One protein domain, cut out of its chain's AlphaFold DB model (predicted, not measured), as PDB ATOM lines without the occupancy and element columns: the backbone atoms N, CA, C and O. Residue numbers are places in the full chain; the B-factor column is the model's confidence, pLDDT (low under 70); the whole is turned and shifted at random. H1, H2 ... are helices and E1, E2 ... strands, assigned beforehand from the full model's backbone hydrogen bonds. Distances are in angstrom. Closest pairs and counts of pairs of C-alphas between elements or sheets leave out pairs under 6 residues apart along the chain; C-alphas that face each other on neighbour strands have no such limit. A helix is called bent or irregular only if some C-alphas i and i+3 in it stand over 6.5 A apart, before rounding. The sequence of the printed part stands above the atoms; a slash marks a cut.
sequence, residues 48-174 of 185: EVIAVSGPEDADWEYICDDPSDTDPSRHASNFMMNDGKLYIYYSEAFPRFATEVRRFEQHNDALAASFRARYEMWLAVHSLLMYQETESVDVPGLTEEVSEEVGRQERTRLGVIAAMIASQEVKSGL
ATOM      1  N   GLU A  48     -35.509 -40.578 -29.198       96.75
ATOM      2  CA  GLU A  48     -35.336 -40.930 -30.603       96.75
ATOM      3  C   GLU A  48     -34.166 -41.886 -30.748       96.75
ATOM      4  O   GLU A  48     -33.133 -41.697 -30.111       96.75
ATOM      5  N   VAL A  49     -34.340 -42.913 -31.572       97.75
ATOM      6  CA  VAL A  49     -33.284 -43.875 -31.877       97.75
ATOM      7  C   VAL A  49     -32.740 -43.552 -33.262       97.75
ATOM      8  O   VAL A  49     -33.511 -43.460 -34.217       97.75
ATOM      9  N   ILE A  50     -31.429 -43.357 -33.358       97.94
ATOM     10  CA  ILE A  50     -30.724 -42.970 -34.579       97.94
ATOM     11  C   ILE A  50     -29.718 -44.066 -34.926       97.94
ATOM     12  O   ILE A  50     -28.836 -44.413 -34.136       97.94
ATOM     13  N   ALA A  51     -29.874 -44.618 -36.123       97.88
ATOM     14  CA  ALA A  51     -28.949 -45.576 -36.703       97.88
ATOM     15  C   ALA A  51     -27.742 -44.846 -37.298       97.88
ATOM     16  O   ALA A  51     -27.910 -43.899 -38.063       97.88
ATOM     17  N   VAL A  52     -26.540 -45.319 -36.982       97.75
ATOM     18  CA  VAL A  52     -25.275 -44.766 -37.472       97.75
ATOM     19  C   VAL A  52     -24.551 -45.846 -38.262       97.75
ATOM     20  O   VAL A  52     -24.273 -46.932 -37.745       97.75
ATOM     21  N   SER A  53     -24.230 -45.560 -39.523       96.38
ATOM     22  CA  SER A  53     -23.734 -46.569 -40.471       96.38
ATOM     23  C   SER A  53     -22.372 -47.157 -40.066       96.38
ATOM     24  O   SER A  53     -22.051 -48.298 -40.403       96.38
ATOM     25  N   GLY A  54     -21.558 -46.382 -39.345       93.88
ATOM     26  CA  GLY A  54     -20.234 -46.770 -38.860       93.88
ATOM     27  C   GLY A  54     -19.304 -45.563 -38.676       93.88
ATOM     28  O   GLY A  54     -19.784 -44.436 -38.663       93.88
ATOM     29  N   PRO A  55     -17.978 -45.780 -38.584       94.31
ATOM     30  CA  PRO A  55     -16.995 -44.724 -38.296       94.31
ATOM     31  C   PRO A  55     -16.911 -43.561 -39.293       94.31
ATOM     32  O   PRO A  55     -16.381 -42.509 -38.961       94.31
ATOM     33  N   GLU A  56     -17.400 -43.752 -40.519       93.94
ATOM     34  CA  GLU A  56     -17.415 -42.716 -41.566       93.94
ATOM     35  C   GLU A  56     -18.696 -41.860 -41.535       93.94
ATOM     36  O   GLU A  56     -18.836 -40.915 -42.311       93.94
ATOM     37  N   ASP A  57     -19.664 -42.229 -40.693       95.12
ATOM     38  CA  ASP A  57     -20.917 -41.504 -40.515       95.12
ATOM     39  C   ASP A  57     -20.681 -40.248 -39.658       95.12
ATOM     40  O   ASP A  57     -19.893 -40.271 -38.712       95.12
ATOM     41  N   ALA A  58     -21.362 -39.146 -39.983       93.81
ATOM     42  CA  ALA A  58     -21.204 -37.886 -39.257       93.81
ATOM     43  C   ALA A  58     -21.629 -38.020 -37.789       93.81
ATOM     44  O   ALA A  58     -21.023 -37.399 -36.921       93.81
ATOM     45  N   ASP A  59     -22.607 -38.885 -37.514       95.12
ATOM     46  CA  ASP A  59     -23.123 -39.104 -36.166       95.12
ATOM     47  C   ASP A  59     -22.274 -40.102 -35.349       95.12
ATOM     48  O   ASP A  59     -22.617 -40.427 -34.208       95.12
ATOM     49  N   TRP A  60     -21.141 -40.587 -35.886       94.56
ATOM     50  CA  TRP A  60     -20.232 -41.490 -35.164       94.56
ATOM     51  C   TRP A  60     -19.700 -40.876 -33.868       94.56
ATOM     52  O   TRP A  60     -19.565 -41.580 -32.865       94.56
ATOM     53  N   GLU A  61     -19.479 -39.558 -33.867       93.50
ATOM     54  CA  GLU A  61     -19.017 -38.801 -32.699       93.50
ATOM     55  C   GLU A  61     -19.953 -38.924 -31.491       93.50
ATOM     56  O   GLU A  61     -19.509 -38.789 -30.354       93.50
ATOM     57  N   TYR A  62     -21.237 -39.222 -31.713       93.38
ATOM     58  CA  TYR A  62     -22.200 -39.410 -30.632       93.38
ATOM     59  C   TYR A  62     -22.161 -40.820 -30.044       93.38
ATOM     60  O   TYR A  62     -22.708 -41.028 -28.964       93.38
ATOM     61  N   ILE A  63     -21.515 -41.784 -30.712       92.69
ATOM     62  CA  ILE A  63     -21.343 -43.158 -30.220       92.69
ATOM     63  C   ILE A  63     -19.975 -43.339 -29.561       92.69
ATOM     64  O   ILE A  63     -19.905 -43.937 -28.485       92.69
ATOM     65  N   CYS A  64     -18.902 -42.870 -30.202       87.31
ATOM     66  CA  CYS A  64     -17.543 -43.066 -29.710       87.31
ATOM     67  C   CYS A  64     -17.170 -42.023 -28.648       87.31
ATOM     68  O   CYS A  64     -17.326 -40.825 -28.863       87.31
ATOM     69  N   ASP A  65     -16.605 -42.470 -27.524       80.19
ATOM     70  CA  ASP A  65     -16.082 -41.554 -26.497       80.19
ATOM     71  C   ASP A  65     -14.779 -40.848 -26.968       80.19
ATOM     72  O   ASP A  65     -14.441 -39.764 -26.498       80.19
ATOM     73  N   ASP A  66     -14.058 -41.445 -27.930       83.81
ATOM     74  CA  ASP A  66     -12.841 -40.909 -28.558       83.81
ATOM     75  C   ASP A  66     -13.002 -40.901 -30.093       83.81
ATOM     76  O   ASP A  66     -13.107 -41.979 -30.685       83.81
ATOM     77  N   PRO A  67     -12.965 -39.731 -30.764       78.81
ATOM     78  CA  PRO A  67     -13.080 -39.626 -32.223       78.81
ATOM     79  C   PRO A  67     -11.995 -40.369 -33.014       78.81
ATOM     80  O   PRO A  67     -12.154 -40.607 -34.210       78.81
ATOM     81  N   SER A  68     -10.867 -40.704 -32.382       85.25
ATOM     82  CA  SER A  68      -9.811 -41.508 -33.000       85.25
ATOM     83  C   SER A  68     -10.071 -43.016 -32.921       85.25
ATOM     84  O   SER A  68      -9.420 -43.785 -33.634       85.25
ATOM     85  N   ASP A  69     -11.033 -43.451 -32.099       87.81
ATOM     86  CA  ASP A  69     -11.438 -44.846 -31.994       87.81
ATOM     87  C   ASP A  69     -12.469 -45.199 -33.070       87.81
ATOM     88  O   ASP A  69     -13.679 -44.997 -32.945       87.81
ATOM     89  N   THR A  70     -11.956 -45.761 -34.158       90.44
ATOM     90  CA  THR A  70     -12.750 -46.187 -35.309       90.44
ATOM     91  C   THR A  70     -13.091 -47.679 -35.265       90.44
ATOM     92  O   THR A  70     -13.468 -48.233 -36.296       90.44
ATOM     93  N   ASP A  71     -12.898 -48.377 -34.138       93.75
ATOM     94  CA  ASP A  71     -13.230 -49.802 -34.022       93.75
ATOM     95  C   ASP A  71     -14.708 -49.995 -33.632       93.75
ATOM     96  O   ASP A  71     -15.072 -49.853 -32.459       93.75
ATOM     97  N   PRO A  72     -15.587 -50.400 -34.569       92.56
ATOM     98  CA  PRO A  72     -17.008 -50.540 -34.278       92.56
ATOM     99  C   PRO A  72     -17.323 -51.684 -33.313       92.56
ATOM    100  O   PRO A  72     -18.438 -51.755 -32.804       92.56
ATOM    101  N   SER A  73     -16.382 -52.591 -33.029       93.75
ATOM    102  CA  SER A  73     -16.603 -53.679 -32.069       93.75
ATOM    103  C   SER A  73     -16.667 -53.206 -30.615       93.75
ATOM    104  O   SER A  73     -17.215 -53.917 -29.768       93.75
ATOM    105  N   ARG A  74     -16.152 -52.004 -30.335       92.06
ATOM    106  CA  ARG A  74     -16.110 -51.386 -29.002       92.06
ATOM    107  C   ARG A  74     -17.287 -50.447 -28.733       92.06
ATOM    108  O   ARG A  74     -17.474 -50.025 -27.597       92.06
ATOM    109  N   HIS A  75     -18.068 -50.151 -29.772       94.19
ATOM    110  CA  HIS A  75     -19.024 -49.047 -29.816       94.19
ATOM    111  C   HIS A  75     -20.372 -49.537 -30.347       94.19
ATOM    112  O   HIS A  75     -20.666 -49.440 -31.535       94.19
ATOM    113  N   ALA A  76     -21.181 -50.127 -29.462       95.75
ATOM    114  CA  ALA A  76     -22.502 -50.641 -29.831       95.75
ATOM    115  C   ALA A  76     -23.568 -49.536 -29.884       95.75
ATOM    116  O   ALA A  76     -24.349 -49.467 -30.830       95.75
ATOM    117  N   SER A  77     -23.614 -48.699 -28.847       96.31
ATOM    118  CA  SER A  77     -24.569 -47.598 -28.721       96.31
ATOM    119  C   SER A  77     -24.093 -46.569 -27.700       96.31
ATOM    120  O   SER A  77     -23.233 -46.865 -26.862       96.31
ATOM    121  N   ASN A  78     -24.689 -45.385 -27.756       95.38
ATOM    122  CA  ASN A  78     -24.600 -44.360 -26.730       95.38
ATOM    123  C   ASN A  78     -25.887 -43.524 -26.707       95.38
ATOM    124  O   ASN A  78     -26.727 -43.642 -27.599       95.38
ATOM    125  N   PHE A  79     -26.067 -42.705 -25.677       94.44
ATOM    126  CA  PHE A  79     -27.217 -41.817 -25.581       94.44
ATOM    127  C   PHE A  79     -26.826 -40.439 -25.057       94.44
ATOM    128  O   PHE A  79     -25.917 -40.303 -24.242       94.44
ATOM    129  N   MET A  80     -27.542 -39.415 -25.512       93.19
ATOM    130  CA  MET A  80     -27.306 -38.028 -25.135       93.19
ATOM    131  C   MET A  80     -28.630 -37.285 -24.989       93.19
ATOM    132  O   MET A  80     -29.511 -37.376 -25.842       93.19
ATOM    133  N   MET A  81     -28.767 -36.525 -23.905       92.81
ATOM    134  CA  MET A  81     -29.880 -35.596 -23.738       92.81
ATOM    135  C   MET A  81     -29.602 -34.322 -24.538       92.81
ATOM    136  O   MET A  81     -28.591 -33.661 -24.302       92.81
ATOM    137  N   ASN A  82     -30.506 -33.952 -25.441       92.62
ATOM    138  CA  ASN A  82     -30.441 -32.693 -26.178       92.62
ATOM    139  C   ASN A  82     -31.848 -32.091 -26.318       92.62
ATOM    140  O   ASN A  82     -32.797 -32.797 -26.645       92.62
ATOM    141  N   ASP A  83     -31.999 -30.801 -26.009       89.69
ATOM    142  CA  ASP A  83     -33.276 -30.065 -26.056       89.69
ATOM    143  C   ASP A  83     -34.472 -30.771 -25.373       89.69
ATOM    144  O   ASP A  83     -35.621 -30.667 -25.803       89.69
ATOM    145  N   GLY A  84     -34.217 -31.489 -24.273       88.06
ATOM    146  CA  GLY A  84     -35.249 -32.211 -23.516       88.06
ATOM    147  C   GLY A  84     -35.691 -33.541 -24.137       88.06
ATOM    148  O   GLY A  84     -36.660 -34.132 -23.660       88.06
ATOM    149  N   LYS A  85     -34.984 -34.014 -25.170       94.06
ATOM    150  CA  LYS A  85     -35.177 -35.315 -25.810       94.06
ATOM    151  C   LYS A  85     -33.917 -36.170 -25.661       94.06
ATOM    152  O   LYS A  85     -32.798 -35.692 -25.840       94.06
ATOM    153  N   LEU A  86     -34.095 -37.445 -25.341       94.81
ATOM    154  CA  LEU A  86     -33.011 -38.416 -25.272       94.81
ATOM    155  C   LEU A  86     -32.746 -38.998 -26.664       94.81
ATOM    156  O   LEU A  86     -33.557 -39.746 -27.204       94.81
ATOM    157  N   TYR A  87     -31.596 -38.681 -27.239       97.31
ATOM    158  CA  TYR A  87     -31.141 -39.268 -28.493       97.31
ATOM    159  C   TYR A  87     -30.312 -40.510 -28.201       97.31
ATOM    160  O   TYR A  87     -29.370 -40.453 -27.416       97.31
ATOM    161  N   ILE A  88     -30.673 -41.633 -28.809       97.38
ATOM    162  CA  ILE A  88     -30.022 -42.930 -28.640       97.38
ATOM    163  C   ILE A  88     -29.400 -43.304 -29.977       97.38
ATOM    164  O   ILE A  88     -30.106 -43.665 -30.915       97.38
ATOM    165  N   TYR A  89     -28.081 -43.227 -30.060       97.62
ATOM    166  CA  TYR A  89     -27.325 -43.550 -31.261       97.62
ATOM    167  C   TYR A  89     -26.845 -44.993 -31.182       97.62
ATOM    168  O   TYR A  89     -26.329 -45.423 -30.146       97.62
ATOM    169  N   TYR A  90     -26.984 -45.754 -32.263       97.94
ATOM    170  CA  TYR A  90     -26.474 -47.120 -32.320       97.94
ATOM    171  C   TYR A  90     -25.724 -47.407 -33.613       97.94
ATOM    172  O   TYR A  90     -26.043 -46.883 -34.676       97.94
ATOM    173  N   SER A  91     -24.712 -48.262 -33.506       97.69
ATOM    174  CA  SER A  91     -23.817 -48.594 -34.608       97.69
ATOM    175  C   SER A  91     -24.370 -49.760 -35.421       97.69
ATOM    176  O   SER A  91     -24.429 -50.896 -34.942       97.69
ATOM    177  N   GLU A  92     -24.704 -49.517 -36.688       97.75
ATOM    178  CA  GLU A  92     -25.024 -50.587 -37.637       97.75
ATOM    179  C   GLU A  92     -23.788 -51.430 -37.996       97.75
ATOM    180  O   GLU A  92     -23.908 -52.591 -38.394       97.75
ATOM    181  N   ALA A  93     -22.587 -50.879 -37.796       97.00
ATOM    182  CA  ALA A  93     -21.323 -51.589 -37.952       97.00
ATOM    183  C   ALA A  93     -20.987 -52.502 -36.756       97.00
ATOM    184  O   ALA A  93     -20.045 -53.299 -36.846       97.00
ATOM    185  N   PHE A  94     -21.739 -52.434 -35.648       97.62
ATOM    186  CA  PHE A  94     -21.502 -53.280 -34.481       97.62
ATOM    187  C   PHE A  94     -21.633 -54.768 -34.864       97.62
ATOM    188  O   PHE A  94     -22.690 -55.190 -35.348       97.62
ATOM    189  N   PRO A  95     -20.608 -55.618 -34.631       97.31
ATOM    190  CA  PRO A  95     -20.538 -56.944 -35.247       97.31
ATOM    191  C   PRO A  95     -21.747 -57.848 -34.995       97.31
ATOM    192  O   PRO A  95     -22.147 -58.602 -35.886       97.31
ATOM    193  N   ARG A  96     -22.343 -57.798 -33.794       96.00
ATOM    194  CA  ARG A  96     -23.515 -58.625 -33.467       96.00
ATOM    195  C   ARG A  96     -24.763 -58.189 -34.221       96.00
ATOM    196  O   ARG A  96     -25.467 -59.058 -34.725       96.00
ATOM    197  N   PHE A  97     -24.992 -56.886 -34.336       97.69
ATOM    198  CA  PHE A  97     -26.098 -56.343 -35.114       97.69
ATOM    199  C   PHE A  97     -25.907 -56.652 -36.602       97.69
ATOM    200  O   PHE A  97     -26.741 -57.327 -37.202       97.69
ATOM    201  N   ALA A  98     -24.754 -56.273 -37.165       97.62
ATOM    202  CA  ALA A  98     -24.451 -56.454 -38.585       97.62
ATOM    203  C   ALA A  98     -24.569 -57.922 -39.032       97.62
ATOM    204  O   ALA A  98     -25.055 -58.217 -40.123       97.62
ATOM    205  N   THR A  99     -24.132 -58.859 -38.185       97.62
ATOM    206  CA  THR A  99     -24.218 -60.297 -38.476       97.62
ATOM    207  C   THR A  99     -25.666 -60.784 -38.532       97.62
ATOM    208  O   THR A  99     -26.016 -61.518 -39.455       97.62
ATOM    209  N   GLU A 100     -26.512 -60.397 -37.574       97.06
ATOM    210  CA  GLU A 100     -27.910 -60.843 -37.535       97.06
ATOM    211  C   GLU A 100     -28.750 -60.170 -38.627       97.06
ATOM    212  O   GLU A 100     -29.524 -60.861 -39.288       97.06
ATOM    213  N   VAL A 101     -28.527 -58.882 -38.919       96.88
ATOM    214  CA  VAL A 101     -29.141 -58.203 -40.074       96.88
ATOM    215  C   VAL A 101     -28.848 -58.961 -41.364       96.88
ATOM    216  O   VAL A 101     -29.778 -59.403 -42.032       96.88
ATOM    217  N   ARG A 102     -27.566 -59.209 -41.669       96.94
ATOM    218  CA  ARG A 102     -27.160 -59.946 -42.879       96.94
ATOM    219  C   ARG A 102     -27.776 -61.339 -42.938       96.94
ATOM    220  O   ARG A 102     -28.132 -61.815 -44.012       96.94
ATOM    221  N   ARG A 103     -27.891 -62.012 -41.791       96.06
ATOM    222  CA  ARG A 103     -28.524 -63.330 -41.697       96.06
ATOM    223  C   ARG A 103     -30.002 -63.268 -42.067       96.06
ATOM    224  O   ARG A 103     -30.464 -64.133 -42.801       96.06
ATOM    225  N   PHE A 104     -30.743 -62.282 -41.569       95.75
ATOM    226  CA  PHE A 104     -32.157 -62.137 -41.904       95.75
ATOM    227  C   PHE A 104     -32.367 -61.651 -43.342       95.75
ATOM    228  O   PHE A 104     -33.259 -62.173 -43.999       95.75
ATOM    229  N   GLU A 105     -31.516 -60.765 -43.869       95.00
ATOM    230  CA  GLU A 105     -31.553 -60.317 -45.275       95.00
ATOM    231  C   GLU A 105     -31.360 -61.482 -46.256       95.00
ATOM    232  O   GLU A 105     -32.036 -61.558 -47.277       95.00
ATOM    233  N   GLN A 106     -30.504 -62.458 -45.925       94.25
ATOM    234  CA  GLN A 106     -30.348 -63.678 -46.731       94.25
ATOM    235  C   GLN A 106     -31.629 -64.517 -46.824       94.25
ATOM    236  O   GLN A 106     -31.781 -65.289 -47.771       94.25
ATOM    237  N   HIS A 107     -32.525 -64.404 -45.842       89.25
ATOM    238  CA  HIS A 107     -33.800 -65.111 -45.834       89.25
ATOM    239  C   HIS A 107     -34.920 -64.265 -46.446       89.25
ATOM    240  O   HIS A 107     -35.619 -64.735 -47.339       89.25
ATOM    241  N   ASN A 108     -35.119 -63.049 -45.931       88.88
ATOM    242  CA  ASN A 108     -36.174 -62.126 -46.324       88.88
ATOM    243  C   ASN A 108     -35.909 -60.730 -45.727       88.88
ATOM    244  O   ASN A 108     -35.804 -60.586 -44.506       88.88
ATOM    245  N   ASP A 109     -35.915 -59.691 -46.563       93.00
ATOM    246  CA  ASP A 109     -35.753 -58.292 -46.141       93.00
ATOM    247  C   ASP A 109     -36.764 -57.867 -45.063       93.00
ATOM    248  O   ASP A 109     -36.433 -57.101 -44.155       93.00
ATOM    249  N   ALA A 110     -37.985 -58.412 -45.095       93.56
ATOM    250  CA  ALA A 110     -38.998 -58.139 -44.079       93.56
ATOM    251  C   ALA A 110     -38.576 -58.631 -42.685       93.56
ATOM    252  O   ALA A 110     -38.874 -57.973 -41.690       93.56
ATOM    253  N   LEU A 111     -37.845 -59.750 -42.595       93.00
ATOM    254  CA  LEU A 111     -37.311 -60.253 -41.325       93.00
ATOM    255  C   LEU A 111     -36.174 -59.376 -40.817       93.00
ATOM    256  O   LEU A 111     -36.092 -59.130 -39.615       93.00
ATOM    257  N   ALA A 112     -35.338 -58.857 -41.716       95.38
ATOM    258  CA  ALA A 112     -34.282 -57.923 -41.349       95.38
ATOM    259  C   ALA A 112     -34.863 -56.606 -40.819       95.38
ATOM    260  O   ALA A 112     -34.414 -56.109 -39.790       95.38
ATOM    261  N   ALA A 113     -35.908 -56.073 -41.460       95.31
ATOM    262  CA  ALA A 113     -36.650 -54.920 -40.947       95.31
ATOM    263  C   ALA A 113     -37.299 -55.218 -39.580       95.31
ATOM    264  O   ALA A 113     -37.208 -54.414 -38.655       95.31
ATOM    265  N   SER A 114     -37.887 -56.409 -39.424       95.81
ATOM    266  CA  SER A 114     -38.459 -56.880 -38.155       95.81
ATOM    267  C   SER A 114     -37.421 -56.980 -37.033       95.81
ATOM    268  O   SER A 114     -37.725 -56.671 -35.879       95.81
ATOM    269  N   PHE A 115     -36.206 -57.428 -37.358       97.75
ATOM    270  CA  PHE A 115     -35.082 -57.484 -36.433       97.75
ATOM    271  C   PHE A 115     -34.633 -56.083 -36.023       97.75
ATOM    272  O   PHE A 115     -34.539 -55.826 -34.826       97.75
ATOM    273  N   ARG A 116     -34.420 -55.174 -36.989       98.06
ATOM    274  CA  ARG A 116     -34.015 -53.782 -36.727       98.06
ATOM    275  C   ARG A 116     -34.981 -53.092 -35.762       98.06
ATOM    276  O   ARG A 116     -34.553 -52.636 -34.710       98.06
ATOM    277  N   ALA A 117     -36.285 -53.152 -36.036       97.12
ATOM    278  CA  ALA A 117     -37.300 -52.525 -35.185       97.12
ATOM    279  C   ALA A 117     -37.303 -53.060 -33.737       97.12
ATOM    280  O   ALA A 117     -37.458 -52.303 -32.780       97.12
ATOM    281  N   ARG A 118     -37.118 -54.376 -33.549       97.56
ATOM    282  CA  ARG A 118     -37.031 -54.970 -32.202       97.56
ATOM    283  C   ARG A 118     -35.719 -54.622 -31.510       97.56
ATOM    284  O   ARG A 118     -35.711 -54.359 -30.312       97.56
ATOM    285  N   TYR A 119     -34.621 -54.603 -32.256       98.06
ATOM    286  CA  TYR A 119     -33.316 -54.208 -31.744       98.06
ATOM    287  C   TYR A 119     -33.332 -52.766 -31.221       98.06
ATOM    288  O   TYR A 119     -32.925 -52.531 -30.086       98.06
ATOM    289  N   GLU A 120     -33.876 -51.832 -32.006       97.81
ATOM    290  CA  GLU A 120     -34.063 -50.428 -31.622       97.81
ATOM    291  C   GLU A 120     -34.914 -50.290 -30.354       97.81
ATOM    292  O   GLU A 120     -34.562 -49.536 -29.449       97.81
ATOM    293  N   MET A 121     -35.997 -51.067 -30.242       96.88
ATOM    294  CA  MET A 121     -36.844 -51.074 -29.048       96.88
ATOM    295  C   MET A 121     -36.072 -51.514 -27.800       96.88
ATOM    296  O   MET A 121     -36.144 -50.854 -26.763       96.88
ATOM    297  N   TRP A 122     -35.313 -52.609 -27.888       97.25
ATOM    298  CA  TRP A 122     -34.515 -53.099 -26.764       97.25
ATOM    299  C   TRP A 122     -33.389 -52.141 -26.393       97.25
ATOM    300  O   TRP A 122     -33.134 -51.942 -25.205       97.25
ATOM    301  N   LEU A 123     -32.738 -51.514 -27.373       96.00
ATOM    302  CA  LEU A 123     -31.777 -50.451 -27.103       96.00
ATOM    303  C   LEU A 123     -32.429 -49.280 -26.374       96.00
ATOM    304  O   LEU A 123     -31.906 -48.861 -25.349       96.00
ATOM    305  N   ALA A 124     -33.594 -48.815 -26.828       95.94
ATOM    306  CA  ALA A 124     -34.292 -47.718 -26.173       95.94
ATOM    307  C   ALA A 124     -34.633 -48.024 -24.713       95.94
ATOM    308  O   ALA A 124     -34.370 -47.203 -23.836       95.94
ATOM    309  N   VAL A 125     -35.144 -49.225 -24.432       94.56
ATOM    310  CA  VAL A 125     -35.412 -49.669 -23.056       94.56
ATOM    311  C   VAL A 125     -34.139 -49.624 -22.212       94.56
ATOM    312  O   VAL A 125     -34.143 -49.055 -21.122       94.56
ATOM    313  N   HIS A 126     -33.043 -50.193 -22.709       94.31
ATOM    314  CA  HIS A 126     -31.776 -50.229 -21.986       94.31
ATOM    315  C   HIS A 126     -31.193 -48.830 -21.752       94.31
ATOM    316  O   HIS A 126     -30.794 -48.524 -20.631       94.31
ATOM    317  N   SER A 127     -31.192 -47.964 -22.765       94.00
ATOM    318  CA  SER A 127     -30.703 -46.589 -22.653       94.00
ATOM    319  C   SER A 127     -31.527 -45.764 -21.667       94.00
ATOM    320  O   SER A 127     -30.957 -45.028 -20.869       94.00
ATOM    321  N   LEU A 128     -32.853 -45.920 -21.658       92.69
ATOM    322  CA  LEU A 128     -33.725 -45.246 -20.694       92.69
ATOM    323  C   LEU A 128     -33.456 -45.706 -19.255       92.69
ATOM    324  O   LEU A 128     -33.432 -44.879 -18.346       92.69
ATOM    325  N   LEU A 129     -33.228 -47.005 -19.039       91.00
ATOM    326  CA  LEU A 129     -32.869 -47.530 -17.718       91.00
ATOM    327  C   LEU A 129     -31.499 -47.011 -17.262       91.00
ATOM    328  O   LEU A 129     -31.378 -46.533 -16.138       91.00
ATOM    329  N   MET A 130     -30.497 -47.024 -18.146       89.81
ATOM    330  CA  MET A 130     -29.175 -46.457 -17.853       89.81
ATOM    331  C   MET A 130     -29.242 -44.953 -17.557       89.81
ATOM    332  O   MET A 130     -28.557 -44.472 -16.655       89.81
ATOM    333  N   TYR A 131     -30.078 -44.203 -18.280       88.75
ATOM    334  CA  TYR A 131     -30.311 -42.783 -18.014       88.75
ATOM    335  C   TYR A 131     -30.873 -42.562 -16.599       88.75
ATOM    336  O   TYR A 131     -30.361 -41.747 -15.839       88.75
ATOM    337  N   GLN A 132     -31.872 -43.350 -16.191       86.62
ATOM    338  CA  GLN A 132     -32.421 -43.264 -14.834       86.62
ATOM    339  C   GLN A 132     -31.399 -43.631 -13.752       86.62
ATOM    340  O   GLN A 132     -31.375 -43.014 -12.687       86.62
ATOM    341  N   GLU A 133     -30.556 -44.635 -14.006       83.06
ATOM    342  CA  GLU A 133     -29.493 -45.027 -13.078       83.06
ATOM    343  C   GLU A 133     -28.449 -43.917 -12.931       83.06
ATOM    344  O   GLU A 133     -28.121 -43.545 -11.803       83.06
ATOM    345  N   THR A 134     -28.003 -43.324 -14.041       76.06
ATOM    346  CA  THR A 134     -27.039 -42.210 -14.034       76.06
ATOM    347  C   THR A 134     -27.578 -40.952 -13.348       76.06
ATOM    348  O   THR A 134     -26.819 -40.293 -12.644       76.06
ATOM    349  N   GLU A 135     -28.879 -40.654 -13.431       70.38
ATOM    350  CA  GLU A 135     -29.491 -39.573 -12.635       70.38
ATOM    351  C   GLU A 135     -29.560 -39.880 -11.128       70.38
ATOM    352  O   GLU A 135     -29.670 -38.966 -10.308       70.38
ATOM    353  N   SER A 136     -29.532 -41.158 -10.740       60.28
ATOM    354  CA  SER A 136     -29.798 -41.589  -9.362       60.28
ATOM    355  C   SER A 136     -28.552 -41.893  -8.527       60.28
ATOM    356  O   SER A 136     -28.657 -41.962  -7.299       60.28
ATOM    357  N   VAL A 137     -27.386 -42.081  -9.155       59.84
ATOM    358  CA  VAL A 137     -26.188 -42.578  -8.472       59.84
ATOM    359  C   VAL A 137     -25.005 -41.622  -8.614       59.84
ATOM    360  O   VAL A 137     -24.364 -41.544  -9.655       59.84
ATOM    361  N   ASP A 138     -24.646 -40.982  -7.504       54.34
ATOM    362  CA  ASP A 138     -23.371 -40.285  -7.325       54.34
ATOM    363  C   ASP A 138     -22.409 -41.280  -6.640       54.34
ATOM    364  O   ASP A 138     -22.412 -41.401  -5.413       54.34
ATOM    365  N   VAL A 139     -21.697 -42.126  -7.408       58.03
ATOM    366  CA  VAL A 139     -20.810 -43.172  -6.843       58.03
ATOM    367  C   VAL A 139     -19.515 -42.527  -6.334       58.03
ATOM    368  O   VAL A 139     -18.665 -42.149  -7.143       58.03
ATOM    369  N   PRO A 140     -19.265 -42.452  -5.013       56.84
ATOM    370  CA  PRO A 140     -18.050 -41.831  -4.510       56.84
ATOM    371  C   PRO A 140     -16.858 -42.782  -4.693       56.84
ATOM    372  O   PRO A 140     -16.870 -43.901  -4.179       56.84
ATOM    373  N   GLY A 141     -15.797 -42.321  -5.363       65.12
ATOM    374  CA  GLY A 141     -14.482 -42.982  -5.356       65.12
ATOM    375  C   GLY A 141     -14.038 -43.677  -6.648       65.12
ATOM    376  O   GLY A 141     -12.969 -44.287  -6.639       65.12
ATOM    377  N   LEU A 142     -14.793 -43.576  -7.746       69.12
ATOM    378  CA  LEU A 142     -14.315 -43.951  -9.083       69.12
ATOM    379  C   LEU A 142     -13.689 -42.740  -9.782       69.12
ATOM    380  O   LEU A 142     -14.164 -41.616  -9.632       69.12
ATOM    381  N   THR A 143     -12.610 -42.961 -10.533       79.06
ATOM    382  CA  THR A 143     -12.102 -41.951 -11.468       79.06
ATOM    383  C   THR A 143     -13.020 -41.881 -12.687       79.06
ATOM    384  O   THR A 143     -13.624 -42.884 -13.067       79.06
ATOM    385  N   GLU A 144     -13.101 -40.706 -13.308       78.56
ATOM    386  CA  GLU A 144     -13.924 -40.447 -14.500       78.56
ATOM    387  C   GLU A 144     -13.633 -41.454 -15.625       78.56
ATOM    388  O   GLU A 144     -14.536 -42.159 -16.061       78.56
ATOM    389  N   GLU A 145     -12.352 -41.673 -15.937       81.81
ATOM    390  CA  GLU A 145     -11.884 -42.655 -16.932       81.81
ATOM    391  C   GLU A 145     -12.392 -44.089 -16.674       81.81
ATOM    392  O   GLU A 145     -12.746 -44.817 -17.600       81.81
ATOM    393  N   VAL A 146     -12.461 -44.520 -15.408       83.12
ATOM    394  CA  VAL A 146     -12.954 -45.867 -15.068       83.12
ATOM    395  C   VAL A 146     -14.473 -45.926 -15.192       83.12
ATOM    396  O   VAL A 146     -15.010 -46.942 -15.629       83.12
ATOM    397  N   SER A 147     -15.168 -44.850 -14.823       81.00
ATOM    398  CA  SER A 147     -16.620 -44.748 -14.966       81.00
ATOM    399  C   SER A 147     -17.040 -44.793 -16.438       81.00
ATOM    400  O   SER A 147     -17.962 -45.527 -16.794       81.00
ATOM    401  N   GLU A 148     -16.328 -44.070 -17.301       82.75
ATOM    402  CA  GLU A 148     -16.546 -44.059 -18.750       82.75
ATOM    403  C   GLU A 148     -16.290 -45.435 -19.372       82.75
ATOM    404  O   GLU A 148     -17.138 -45.955 -20.099       82.75
ATOM    405  N   GLU A 149     -15.173 -46.082 -19.019       85.81
ATOM    406  CA  GLU A 149     -14.848 -47.429 -19.494       85.81
ATOM    407  C   GLU A 149     -15.923 -48.451 -19.095       85.81
ATOM    408  O   GLU A 149     -16.366 -49.248 -19.928       85.81
ATOM    409  N   VAL A 150     -16.374 -48.420 -17.836       86.62
ATOM    410  CA  VAL A 150     -17.451 -49.294 -17.347       86.62
ATOM    411  C   VAL A 150     -18.755 -49.006 -18.086       86.62
ATOM    412  O   VAL A 150     -19.423 -49.943 -18.524       86.62
ATOM    413  N   GLY A 151     -19.094 -47.730 -18.287       87.75
ATOM    414  CA  GLY A 151     -20.264 -47.320 -19.058       87.75
ATOM    415  C   GLY A 151     -20.229 -47.866 -20.484       87.75
ATOM    416  O   GLY A 151     -21.194 -48.484 -20.934       87.75
ATOM    417  N   ARG A 152     -19.097 -47.735 -21.182       90.12
ATOM    418  CA  ARG A 152     -18.925 -48.263 -22.542       90.12
ATOM    419  C   ARG A 152     -19.035 -49.786 -22.597       90.12
ATOM    420  O   ARG A 152     -19.697 -50.330 -23.487       90.12
ATOM    421  N   GLN A 153     -18.406 -50.494 -21.658       91.94
ATOM    422  CA  GLN A 153     -18.508 -51.954 -21.568       91.94
ATOM    423  C   GLN A 153     -19.951 -52.399 -21.332       91.94
ATOM    424  O   GLN A 153     -20.413 -53.347 -21.973       91.94
ATOM    425  N   GLU A 154     -20.680 -51.692 -20.471       92.19
ATOM    426  CA  GLU A 154     -22.084 -51.972 -20.197       92.19
ATOM    427  C   GLU A 154     -22.958 -51.721 -21.430       92.19
ATOM    428  O   GLU A 154     -23.714 -52.606 -21.831       92.19
ATOM    429  N   ARG A 155     -22.777 -50.597 -22.135       94.50
ATOM    430  CA  ARG A 155     -23.476 -50.328 -23.407       94.50
ATOM    431  C   ARG A 155     -23.179 -51.391 -24.466       94.50
ATOM    432  O   ARG A 155     -24.084 -51.839 -25.170       94.50
ATOM    433  N   THR A 156     -21.936 -51.862 -24.544       94.88
ATOM    434  CA  THR A 156     -21.553 -52.967 -25.439       94.88
ATOM    435  C   THR A 156     -22.266 -54.262 -25.054       94.88
ATOM    436  O   THR A 156     -22.836 -54.938 -25.913       94.88
ATOM    437  N   ARG A 157     -22.293 -54.597 -23.759       95.44
ATOM    438  CA  ARG A 157     -22.993 -55.773 -23.223       95.44
ATOM    439  C   ARG A 157     -24.488 -55.724 -23.545       95.44
ATOM    440  O   ARG A 157     -25.039 -56.722 -24.013       95.44
ATOM    441  N   LEU A 158     -25.125 -54.575 -23.347       94.56
ATOM    442  CA  LEU A 158     -26.542 -54.360 -23.646       94.56
ATOM    443  C   LEU A 158     -26.819 -54.422 -25.150       94.56
ATOM    444  O   LEU A 158     -27.806 -55.034 -25.548       94.56
ATOM    445  N   GLY A 159     -25.913 -53.919 -25.991       95.75
ATOM    446  CA  GLY A 159     -25.988 -54.086 -27.443       95.75
ATOM    447  C   GLY A 159     -25.970 -55.557 -27.879       95.75
ATOM    448  O   GLY A 159     -26.714 -55.945 -28.780       95.75
ATOM    449  N   VAL A 160     -25.178 -56.411 -27.219       97.38
ATOM    450  CA  VAL A 160     -25.197 -57.867 -27.463       97.38
ATOM    451  C   VAL A 160     -26.520 -58.491 -27.015       97.38
ATOM    452  O   VAL A 160     -27.085 -59.308 -27.745       97.38
ATOM    453  N   ILE A 161     -27.020 -58.122 -25.833       97.00
ATOM    454  CA  ILE A 161     -28.277 -58.652 -25.282       97.00
ATOM    455  C   ILE A 161     -29.466 -58.248 -26.155       97.00
ATOM    456  O   ILE A 161     -30.269 -59.110 -26.504       97.00
ATOM    457  N   ALA A 162     -29.544 -56.983 -26.570       97.44
ATOM    458  CA  ALA A 162     -30.583 -56.484 -27.464       97.44
ATOM    459  C   ALA A 162     -30.602 -57.263 -28.786       97.44
ATOM    460  O   ALA A 162     -31.659 -57.720 -29.211       97.44
ATOM    461  N   ALA A 163     -29.433 -57.506 -29.396       97.38
ATOM    462  CA  ALA A 163     -29.334 -58.309 -30.618       97.38
ATOM    463  C   ALA A 163     -29.812 -59.747 -30.385       97.38
ATOM    464  O   ALA A 163     -30.559 -60.298 -31.190       97.38
ATOM    465  N   MET A 164     -29.419 -60.356 -29.266       97.62
ATOM    466  CA  MET A 164     -29.823 -61.717 -28.929       97.62
ATOM    467  C   MET A 164     -31.342 -61.843 -28.743       97.62
ATOM    468  O   MET A 164     -31.941 -62.755 -29.316       97.62
ATOM    469  N   ILE A 165     -31.958 -60.938 -27.974       97.06
ATOM    470  CA  ILE A 165     -33.400 -60.966 -27.702       97.06
ATOM    471  C   ILE A 165     -34.186 -60.648 -28.976       97.06
ATOM    472  O   ILE A 165     -35.065 -61.424 -29.341       97.06
ATOM    473  N   ALA A 166     -33.814 -59.598 -29.715       97.12
ATOM    474  CA  ALA A 166     -34.465 -59.249 -30.977       97.12
ATOM    475  C   ALA A 166     -34.422 -60.415 -31.979       97.12
ATOM    476  O   ALA A 166     -35.436 -60.761 -32.586       97.12
ATOM    477  N   SER A 167     -33.275 -61.090 -32.109       96.19
ATOM    478  CA  SER A 167     -33.159 -62.278 -32.960       96.19
ATOM    479  C   SER A 167     -34.028 -63.439 -32.487       96.19
ATOM    480  O   SER A 167     -34.538 -64.189 -33.321       96.19
ATOM    481  N   GLN A 168     -34.166 -63.641 -31.176       95.75
ATOM    482  CA  GLN A 168     -35.041 -64.674 -30.625       95.75
ATOM    483  C   GLN A 168     -36.510 -64.355 -30.910       95.75
ATOM    484  O   GLN A 168     -37.229 -65.232 -31.376       95.75
ATOM    485  N   GLU A 169     -36.942 -63.112 -30.712       94.56
ATOM    486  CA  GLU A 169     -38.319 -62.674 -30.953       94.56
ATOM    487  C   GLU A 169     -38.722 -62.791 -32.426       94.56
ATOM    488  O   GLU A 169     -39.824 -63.247 -32.727       94.56
ATOM    489  N   VAL A 170     -37.826 -62.443 -33.359       93.81
ATOM    490  CA  VAL A 170     -38.073 -62.661 -34.794       93.81
ATOM    491  C   VAL A 170     -38.235 -64.152 -35.094       93.81
ATOM    492  O   VAL A 170     -39.143 -64.533 -35.824       93.81
ATOM    493  N   LYS A 171     -37.390 -65.013 -34.511       90.88
ATOM    494  CA  LYS A 171     -37.454 -66.470 -34.723       90.88
ATOM    495  C   LYS A 171     -38.695 -67.107 -34.097       90.88
ATOM    496  O   LYS A 171     -39.277 -67.990 -34.710       90.88
ATOM    497  N   SER A 172     -39.113 -66.668 -32.912       87.31
ATOM    498  CA  SER A 172     -40.342 -67.151 -32.272       87.31
ATOM    499  C   SER A 172     -41.599 -66.693 -33.014       87.31
ATOM    500  O   SER A 172     -42.553 -67.452 -33.118       87.31
ATOM    501  N   GLY A 173     -41.582 -65.499 -33.617       77.06
ATOM    502  CA  GLY A 173     -42.662 -65.077 -34.515       77.06
ATOM    503  C   GLY A 173     -42.808 -65.975 -35.751       77.06
ATOM    504  O   GLY A 173     -43.913 -66.136 -36.259       77.06
ATOM    505  N   LEU A 174     -41.718 -66.600 -36.217       61.84
ATOM    506  CA  LEU A 174     -41.769 -67.585 -37.303       61.84
ATOM    507  C   LEU A 174     -42.404 -68.907 -36.849       61.84
ATOM    508  O   LEU A 174     -43.230 -69.450 -37.574       61.84
TER     509      LEU A 174
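Overview. This is residues 48 to 174 of the 185 residues of an uncharacterized protein of Mesorhizobium sp (UniProt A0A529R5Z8). Two long helices, H3 and H4, fold back along each other as a hairpin, with the shorter H2 completing a three-helix up-and-down bundle, while a small three-stranded sheet packs with one face on H3. H1 covers part of the sheet's other face, and residues 140 to 146, of which 144 to 146 belong to H4, stick out at one end of the elongated outline. The printed part has 127 residues, with three named strands and four named helices in the order E1, H1, E2, E3, H2, H3, H4. The sheet's order is E1, E3, E2, mixed, and the class is mostly helix. The whole is compact, with a radius of gyration of the C-alphas of 15.0 A and spans of 49 by 30 by 27 A.

Along the chain. E1 is residues 48 to 52, its first C-alpha at (-35.336, -40.930, -30.603). H1, residues 58 to 62, is irregular, but only just: C-alphas 58 and 61 are 7.0 A apart. E2 is residues 77 to 82, 16.2 A long, and E3 residues 85 to 91, 19.6 A. H2, residues 95 to 105, measures 15.3 A. H3, residues 109 to 136, measures 40.8 A and begins at C-alpha 109, (-35.753, -58.292, -46.141). H4, residues 144 to 174, measures 45.1 A and ends at C-alpha 174, (-41.769, -67.585, -37.303).

Arrangement. Edge strand E1 is parallel to inner strand E3, with N 50 and O 88 2.8 A apart, within hydrogen-bond range. E2 and E3 form an antiparallel hairpin, with N 80 and O 87 at 2.8 A. H1 is on the sheet at a height of 8.4 A, only just over E3, with 3 of its C-alphas falling there. H3 is on the opposite face at a height of 8.7 A, over E1, E3 and E2; the C-alphas of Ile 88 and Ala 124 are 6.9 A apart. H4 only grazes the sheet, with its residues 151 to 159. H2 is not on the sheet. H2 and H3, a helical hairpin, touch at a shallow tilt of 29 degrees, opposite ways, closest at the C-alphas of Phe 104 and Ala 112, 4.8 A. H3 and H4, another helical hairpin, touch at 36 degrees, only just steep, opposite ways, closest at the C-alphas of Arg 118 and Ala 166, 5.1 A. H4, with residues 159 to 167 alone, touches H2 at a shallow tilt of 18 degrees, the same way, closest at the C-alphas of Phe 97 and Ala 163, 5.9 A. Each O i to N i+4 pair is within hydrogen-bond range in H2, H3 and H4; H1 has 0 of 1, and 1 of 2 O i to N i+3 pairs.

Size, cuts and confidence. The C-alphas of Asn 108 and Gly 141, the two farthest apart, lie 50.2 A from each other. The printed part has no cut. The link from H1 to E2, residues 63 to 76, is long. Mean pLDDT of the printed part is 90.8, with residues 136 to 142 and residue 174 under 70.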